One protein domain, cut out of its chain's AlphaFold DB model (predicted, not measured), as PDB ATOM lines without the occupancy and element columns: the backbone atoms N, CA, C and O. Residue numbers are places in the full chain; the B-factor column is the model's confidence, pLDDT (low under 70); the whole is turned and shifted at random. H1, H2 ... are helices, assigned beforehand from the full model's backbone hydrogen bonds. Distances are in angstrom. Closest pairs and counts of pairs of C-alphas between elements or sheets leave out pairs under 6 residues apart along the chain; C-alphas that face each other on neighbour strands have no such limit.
ATOM      1  N   ALA A 283     623.774 192.102 903.516       81.50
ATOM      2  CA  ALA A 283     622.338 192.350 903.410       81.50
ATOM      3  C   ALA A 283     622.027 193.759 902.881       81.50
ATOM      4  O   ALA A 283     621.189 193.919 901.998       81.50
ATOM      5  N   GLU A 284     622.723 194.785 903.373       81.69
ATOM      6  CA  GLU A 284     622.559 196.158 902.881       81.69
ATOM      7  C   GLU A 284     623.039 196.306 901.432       81.69
ATOM      8  O   GLU A 284     622.419 197.031 900.654       81.69
ATOM      9  N   LEU A 285     624.100 195.588 901.043       82.38
ATOM     10  CA  LEU A 285     624.570 195.550 899.659       82.38
ATOM     11  C   LEU A 285     623.537 194.901 898.731       82.38
ATOM     12  O   LEU A 285     623.310 195.411 897.636       82.38
ATOM     13  N   ASP A 286     622.899 193.811 899.160       83.50
ATOM     14  CA  ASP A 286     621.843 193.153 898.385       83.50
ATOM     15  C   ASP A 286     620.616 194.064 898.227       83.50
ATOM     16  O   ASP A 286     620.144 194.286 897.113       83.50
ATOM     17  N   VAL A 287     620.162 194.706 899.309       86.31
ATOM     18  CA  VAL A 287     619.079 195.706 899.255       86.31
ATOM     19  C   VAL A 287     619.442 196.861 898.319       86.31
ATOM     20  O   VAL A 287     618.620 197.287 897.503       86.31
ATOM     21  N   PHE A 288     620.679 197.356 898.385       84.19
ATOM     22  CA  PHE A 288     621.171 198.389 897.481       84.19
ATOM     23  C   PHE A 288     621.150 197.923 896.019       84.19
ATOM     24  O   PHE A 288     620.596 198.616 895.164       84.19
ATOM     25  N   ALA A 289     621.685 196.735 895.727       84.25
ATOM     26  CA  ALA A 289     621.709 196.165 894.386       84.25
ATOM     27  C   ALA A 289     620.295 195.944 893.829       84.25
ATOM     28  O   ALA A 289     620.047 196.240 892.660       84.25
ATOM     29  N   GLN A 290     619.345 195.504 894.657       84.88
ATOM     30  CA  GLN A 290     617.939 195.373 894.274       84.88
ATOM     31  C   GLN A 290     617.299 196.730 893.964       84.88
ATOM     32  O   GLN A 290     616.574 196.855 892.976       84.88
ATOM     33  N   ASN A 291     617.576 197.760 894.767       83.19
ATOM     34  CA  ASN A 291     617.048 199.108 894.550       83.19
ATOM     35  C   ASN A 291     617.612 199.743 893.274       83.19
ATOM     36  O   ASN A 291     616.843 200.257 892.461       83.19
ATOM     37  N   VAL A 292     618.927 199.646 893.046       82.25
ATOM     38  CA  VAL A 292     619.558 200.089 891.791       82.25
ATOM     39  C   VAL A 292     619.040 199.265 890.616       82.25
ATOM     40  O   VAL A 292     618.707 199.823 889.575       82.25
ATOM     41  N   GLY A 293     618.899 197.950 890.790       78.94
ATOM     42  CA  GLY A 293     618.332 197.048 889.796       78.94
ATOM     43  C   GLY A 293     616.942 197.499 889.363       78.94
ATOM     44  O   GLY A 293     616.727 197.714 888.178       78.94
ATOM     45  N   ARG A 294     616.026 197.741 890.309       79.31
ATOM     46  CA  ARG A 294     614.674 198.263 890.036       79.31
ATOM     47  C   ARG A 294     614.691 199.641 889.374       79.31
ATOM     48  O   ARG A 294     613.856 199.901 888.514       79.31
ATOM     49  N   LEU A 295     615.628 200.511 889.754       74.75
ATOM     50  CA  LEU A 295     615.784 201.841 889.157       74.75
ATOM     51  C   LEU A 295     616.224 201.754 887.685       74.75
ATOM     52  O   LEU A 295     615.706 202.472 886.834       74.75
ATOM     53  N   VAL A 296     617.164 200.854 887.379       73.00
ATOM     54  CA  VAL A 296     617.748 200.690 886.041       73.00
ATOM     55  C   VAL A 296     616.855 199.848 885.122       73.00
ATOM     56  O   VAL A 296     616.812 200.096 883.918       73.00
ATOM     57  N   THR A 297     616.130 198.861 885.649       72.50
ATOM     58  CA  THR A 297     615.265 197.973 884.849       72.50
ATOM     59  C   THR A 297     613.807 198.424 884.795       72.50
ATOM     60  O   THR A 297     613.066 197.965 883.929       72.50
ATOM     61  N   GLY A 298     613.387 199.337 885.675       67.50
ATOM     62  CA  GLY A 298     612.013 199.820 885.739       67.50
ATOM     63  C   GLY A 298     611.580 200.576 884.479       67.50
ATOM     64  O   GLY A 298     612.236 201.519 884.037       67.50
ATOM     65  N   GLU A 299     610.412 200.221 883.938       59.12
ATOM     66  CA  GLU A 299     609.804 200.875 882.763       59.12
ATOM     67  C   GLU A 299     609.503 202.369 882.979       59.12
ATOM     68  O   GLU A 299     609.387 203.126 882.020       59.12
ATOM     69  N   ARG A 300     609.426 202.815 884.241       59.19
ATOM     70  CA  ARG A 300     609.174 204.216 884.619       59.19
ATOM     71  C   ARG A 300     610.385 205.140 884.457       59.19
ATOM     72  O   ARG A 300     610.214 206.352 884.541       59.19
ATOM     73  N   PHE A 301     611.590 204.601 884.256       64.12
ATOM     74  CA  PHE A 301     612.811 205.395 884.113       64.12
ATOM     75  C   PHE A 301     613.246 205.455 882.643       64.12
ATOM     76  O   PHE A 301     613.464 204.415 882.010       64.12
ATOM     77  N   ALA A 302     613.389 206.672 882.106       69.50
ATOM     78  CA  ALA A 302     613.867 206.901 880.742       69.50
ATOM     79  C   ALA A 302     615.262 206.281 880.532       69.50
ATOM     80  O   ALA A 302     616.078 206.259 881.457       69.50
ATOM     81  N   SER A 303     615.547 205.799 879.318       71.69
ATOM     82  CA  SER A 303     616.842 205.194 878.957       71.69
ATOM     83  C   SER A 303     618.025 206.104 879.294       71.69
ATOM     84  O   SER A 303     619.005 205.650 879.878       71.69
ATOM     85  N   GLU A 304     617.879 207.404 879.035       75.19
ATOM     86  CA  GLU A 304     618.873 208.431 879.358       75.19
ATOM     87  C   GLU A 304     619.195 208.491 880.864       75.19
ATOM     88  O   GLU A 304     620.355 208.588 881.254       75.19
ATOM     89  N   GLY A 305     618.187 208.370 881.735       76.19
ATOM     90  CA  GLY A 305     618.394 208.355 883.185       76.19
ATOM     91  C   GLY A 305     619.191 207.131 883.652       76.19
ATOM     92  O   GLY A 305     620.020 207.236 884.552       76.19
ATOM     93  N   ARG A 306     618.999 205.979 882.999       79.00
ATOM     94  CA  ARG A 306     619.736 204.740 883.303       79.00
ATOM     95  C   ARG A 306     621.210 204.866 882.933       79.00
ATOM     96  O   ARG A 306     622.076 204.502 883.728       79.00
ATOM     97  N   GLU A 307     621.498 205.406 881.749       81.38
ATOM     98  CA  GLU A 307     622.871 205.655 881.301       81.38
ATOM     99  C   GLU A 307     623.588 206.636 882.227       81.38
ATOM    100  O   GLU A 307     624.742 206.399 882.588       81.38
ATOM    101  N   ARG A 308     622.886 207.680 882.688       84.06
ATOM    102  CA  ARG A 308     623.438 208.646 883.641       84.06
ATOM    103  C   ARG A 308     623.810 208.007 884.979       84.06
ATOM    104  O   ARG A 308     624.921 208.222 885.458       84.06
ATOM    105  N   VAL A 309     622.939 207.168 885.544       84.56
ATOM    106  CA  VAL A 309     623.213 206.438 886.798       84.56
ATOM    107  C   VAL A 309     624.425 205.512 886.652       84.56
ATOM    108  O   VAL A 309     625.321 205.515 887.497       84.56
ATOM    109  N   LEU A 310     624.509 204.745 885.559       85.69
ATOM    110  CA  LEU A 310     625.650 203.856 885.310       85.69
ATOM    111  C   LEU A 310     626.955 204.630 885.075       85.69
ATOM    112  O   LEU A 310     628.015 204.209 885.548       85.69
ATOM    113  N   ALA A 311     626.898 205.761 884.369       87.94
ATOM    114  CA  ALA A 311     628.042 206.645 884.181       87.94
ATOM    115  C   ALA A 311     628.514 207.249 885.511       87.94
ATOM    116  O   ALA A 311     629.714 207.234 885.779       87.94
ATOM    117  N   ALA A 312     627.594 207.676 886.381       89.44
ATOM    118  CA  ALA A 312     627.922 208.173 887.714       89.44
ATOM    119  C   ALA A 312     628.659 207.121 888.558       89.44
ATOM    120  O   ALA A 312     629.692 207.432 889.150       89.44
ATOM    121  N   PHE A 313     628.220 205.855 888.553       88.06
ATOM    122  CA  PHE A 313     628.945 204.778 889.246       88.06
ATOM    123  C   PHE A 313     630.349 204.538 888.679       88.06
ATOM    124  O   PHE A 313     631.294 204.309 889.437       88.06
ATOM    125  N   ARG A 314     630.514 204.604 887.351       88.50
ATOM    126  CA  ARG A 314     631.835 204.479 886.712       88.50
ATOM    127  C   ARG A 314     632.756 205.625 887.118       88.50
ATOM    128  O   ARG A 314     633.891 205.358 887.496       88.50
ATOM    129  N   LEU A 315     632.264 206.861 887.078       89.94
ATOM    130  CA  LEU A 315     633.002 208.056 887.485       89.94
ATOM    131  C   LEU A 315     633.379 208.001 888.970       89.94
ATOM    132  O   LEU A 315     634.536 208.229 889.311       89.94
ATOM    133  N   TYR A 316     632.453 207.596 889.845       88.06
ATOM    134  CA  TYR A 316     632.740 207.396 891.266       88.06
ATOM    135  C   TYR A 316     633.882 206.397 891.485       88.06
ATOM    136  O   TYR A 316     634.823 206.696 892.222       88.06
ATOM    137  N   ARG A 317     633.846 205.244 890.798       84.56
ATOM    138  CA  ARG A 317     634.912 204.232 890.856       84.56
ATOM    139  C   ARG A 317     636.247 204.779 890.351       84.56
ATOM    140  O   ARG A 317     637.241 204.662 891.052       84.56
ATOM    141  N   THR A 318     636.267 205.438 889.191       83.75
ATOM    142  CA  THR A 318     637.483 206.072 888.652       83.75
ATOM    143  C   THR A 318     638.068 207.094 889.630       83.75
ATOM    144  O   THR A 318     639.277 207.125 889.848       83.75
ATOM    145  N   GLY A 319     637.214 207.902 890.265       83.50
ATOM    146  CA  GLY A 319     637.629 208.840 891.304       83.50
ATOM    147  C   GLY A 319     638.142 208.144 892.570       83.50
ATOM    148  O   GLY A 319     639.081 208.626 893.190       83.50
ATOM    149  N   ALA A 320     637.580 206.994 892.947       78.88
ATOM    150  CA  ALA A 320     638.048 206.212 894.091       78.88
ATOM    151  C   ALA A 320     639.412 205.544 893.835       78.88
ATOM    152  O   ALA A 320     640.219 205.440 894.762       78.88
ATOM    153  N   ASP A 321     639.669 205.130 892.593       73.88
ATOM    154  CA  ASP A 321     640.884 204.421 892.184       73.88
ATOM    155  C   ASP A 321     642.066 205.373 891.906       73.88
ATOM    156  O   ASP A 321     643.223 204.952 891.939       73.88
ATOM    157  N   THR A 322     641.815 206.662 891.639       70.88
ATOM    158  CA  THR A 322     642.889 207.631 891.356       70.88
ATOM    159  C   THR A 322     643.577 208.156 892.622       70.88
ATOM    160  O   THR A 322     642.948 208.447 893.644       70.88
ATOM    161  N   THR A 323     644.900 208.321 892.537       64.56
ATOM    162  CA  THR A 323     645.743 208.939 893.575       64.56
ATOM    163  C   THR A 323     645.870 210.455 893.412       64.56
ATOM    164  O   THR A 323     646.290 211.136 894.348       64.56
ATOM    165  N   SER A 324     645.477 211.006 892.254       68.38
ATOM    166  CA  SER A 324     645.441 212.452 892.021       68.38
ATOM    167  C   SER A 324     644.207 213.062 892.683       68.38
ATOM    168  O   SER A 324     643.073 212.669 892.405       68.38
ATOM    169  N   PHE A 325     644.431 214.042 893.559       70.94
ATOM    170  CA  PHE A 325     643.364 214.734 894.278       70.94
ATOM    171  C   PHE A 325     642.413 215.480 893.334       70.94
ATOM    172  O   PHE A 325     641.197 215.344 893.456       70.94
ATOM    173  N   GLU A 326     642.962 216.215 892.366       72.12
ATOM    174  CA  GLU A 326     642.179 216.942 891.364       72.12
ATOM    175  C   GLU A 326     641.316 215.981 890.543       72.12
ATOM    176  O   GLU A 326     640.101 216.152 890.465       72.12
ATOM    177  N   ASN A 327     641.908 214.897 890.031       75.81
ATOM    178  CA  ASN A 327     641.164 213.902 889.258       75.81
ATOM    179  C   ASN A 327     640.082 213.224 890.102       75.81
ATOM    180  O   ASN A 327     638.999 212.942 889.590       75.81
ATOM    181  N   LYS A 328     640.349 212.957 891.385       82.31
ATOM    182  CA  LYS A 328     639.356 212.396 892.305       82.31
ATOM    183  C   LYS A 328     638.153 213.326 892.436       82.31
ATOM    184  O   LYS A 328     637.028 212.880 892.221       82.31
ATOM    185  N   LEU A 329     638.389 214.607 892.729       85.19
ATOM    186  CA  LEU A 329     637.322 215.595 892.886       85.19
ATOM    187  C   LEU A 329     636.537 215.814 891.597       85.19
ATOM    188  O   LEU A 329     635.312 215.819 891.648       85.19
ATOM    189  N   VAL A 330     637.214 215.943 890.453       86.50
ATOM    190  CA  VAL A 330     636.550 216.122 889.155       86.50
ATOM    191  C   VAL A 330     635.650 214.926 888.852       86.50
ATOM    192  O   VAL A 330     634.468 215.109 888.580       86.50
ATOM    193  N   ASN A 331     636.158 213.698 888.984       88.44
ATOM    194  CA  ASN A 331     635.357 212.499 888.731       88.44
ATOM    195  C   ASN A 331     634.151 212.390 889.677       88.44
ATOM    196  O   ASN A 331     633.052 212.052 889.240       88.44
ATOM    197  N   TRP A 332     634.329 212.674 890.969       90.00
ATOM    198  CA  TRP A 332     633.231 212.625 891.939       90.00
ATOM    199  C   TRP A 332     632.206 213.738 891.733       90.00
ATOM    200  O   TRP A 332     631.008 213.481 891.829       90.00
ATOM    201  N   TRP A 333     632.652 214.948 891.400       87.94
ATOM    202  CA  TRP A 333     631.770 216.058 891.060       87.94
ATOM    203  C   TRP A 333     630.942 215.738 889.814       87.94
ATOM    204  O   TRP A 333     629.718 215.801 889.862       87.94
ATOM    205  N   THR A 334     631.578 215.275 888.735       87.88
ATOM    206  CA  THR A 334     630.860 214.870 887.520       87.88
ATOM    207  C   THR A 334     629.892 213.716 887.796       87.88
ATOM    208  O   THR A 334     628.793 213.693 887.249       87.88
ATOM    209  N   ALA A 335     630.229 212.777 888.689       88.69
ATOM    210  CA  ALA A 335     629.287 211.738 889.104       88.69
ATOM    211  C   ALA A 335     628.026 212.326 889.767       88.69
ATOM    212  O   ALA A 335     626.917 211.896 889.453       88.69
ATOM    213  N   LEU A 336     628.177 213.329 890.642       88.19
ATOM    214  CA  LEU A 336     627.051 214.029 891.270       88.19
ATOM    215  C   LEU A 336     626.224 214.816 890.251       88.19
ATOM    216  O   LEU A 336     624.999 214.742 890.292       88.19
ATOM    217  N   GLU A 337     626.865 215.509 889.309       85.62
ATOM    218  CA  GLU A 337     626.167 216.217 888.228       85.62
ATOM    219  C   GLU A 337     625.283 215.268 887.411       85.62
ATOM    220  O   GLU A 337     624.136 215.590 887.102       85.62
ATOM    221  N   PHE A 338     625.793 214.075 887.092       85.56
ATOM    222  CA  PHE A 338     625.045 213.059 886.350       85.56
ATOM    223  C   PHE A 338     623.817 212.550 887.117       85.56
ATOM    224  O   PHE A 338     622.810 212.225 886.487       85.56
ATOM    225  N   LEU A 339     623.887 212.493 888.450       84.00
ATOM    226  CA  LEU A 339     622.773 212.072 889.305       84.00
ATOM    227  C   LEU A 339     621.762 213.195 889.564       84.00
ATOM    228  O   LEU A 339     620.563 212.928 889.617       84.00
ATOM    229  N   ALA A 340     622.227 214.435 889.726       79.62
ATOM    230  CA  ALA A 340     621.381 215.579 890.057       79.62
ATOM    231  C   ALA A 340     620.663 216.169 888.836       79.62
ATOM    232  O   ALA A 340     619.562 216.709 888.952       79.62
ATOM    233  N   LYS A 341     621.261 216.068 887.644       71.25
ATOM    234  CA  LYS A 341     620.662 216.610 886.426       71.25
ATOM    235  C   LYS A 341     619.501 215.719 885.978       71.25
ATOM    236  O   LYS A 341     619.705 214.632 885.436       71.25
ATOM    237  N   GLY A 342     618.274 216.209 886.134       62.59
ATOM    238  CA  GLY A 342     617.096 215.670 885.448       62.59
ATOM    239  C   GLY A 342     617.118 215.980 883.944       62.59
ATOM    240  O   GLY A 342     617.924 216.778 883.463       62.59
ATOM    241  N   SER A 343     616.227 215.369 883.163       53.62
ATOM    242  CA  SER A 343     616.120 215.575 881.707       53.62
ATOM    243  C   SER A 343     615.440 216.897 881.286       53.62
ATOM    244  O   SER A 343     615.137 217.067 880.110       53.62
ATOM    245  N   GLY A 344     615.223 217.867 882.190       52.84
ATOM    246  CA  GLY A 344     614.466 219.083 881.840       52.84
ATOM    247  C   GLY A 344     614.627 220.328 882.719       52.84
ATOM    248  O   GLY A 344     613.814 221.238 882.599       52.84
ATOM    249  N   GLY A 345     615.627 220.407 883.603       56.59
ATOM    250  CA  GLY A 345     615.827 221.604 884.429       56.59
ATOM    251  C   GLY A 345     616.533 222.729 883.660       56.59
ATOM    252  O   GLY A 345     617.631 222.518 883.149       56.59
TER     253      GLY A 345
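This is residues 283 to 345 of the 445 residues of an uncharacterized protein of Caballeronia zhejiangensis (UniProt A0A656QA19). Two helices, H2 and H3, fold back side by side as a helical hairpin, and H1 meets the start of H2 in a V, its residues 283 to 291 sticking out. The printed part has 63 residues with three named helices, H1, H2, H3, and no named strand: all helix. It is flat, 38 by 35 by 13 A, and only just loose, close to compact, with a radius of gyration of the C-alphas of 13.2 A.

Find C-alpha 283 at (622.338, 192.350, 903.410); from there H1 runs 20.6 A to residue 297. H2, residues 303 to 321, covers 27.5 A. H3, residues 325 to 340, covers 22.4 A and ends at (621.381, 215.579, 890.057).

Look at Val 296 and Arg 306: their C-alphas, the closest of H1 and H2, are 5.3 A apart. This helical hairpin only just touches, with 3 pairs of C-alphas within 8 A, through residues 295 to 296 of H1 and 306 to 309 of H2 alone, at a steep tilt of 40 degrees, opposite ways. In the hairpin of H2 and H3, the closest C-alphas, Ala 312 and Ala 335, are 4.1 A apart, at a shallow tilt of 19 degrees, opposite ways. H1 and H3 are apart. In H1, H2 and H3 every O i to N i+4 pair is within hydrogen-bond range.

The farthest C-alphas, Glu 299 and Ser 324, are 38.6 A apart. The printed part has no cut, and both links are tight. Expect pLDDT under 70 at residues 298 to 302, 323 to 324 and 342 to 345.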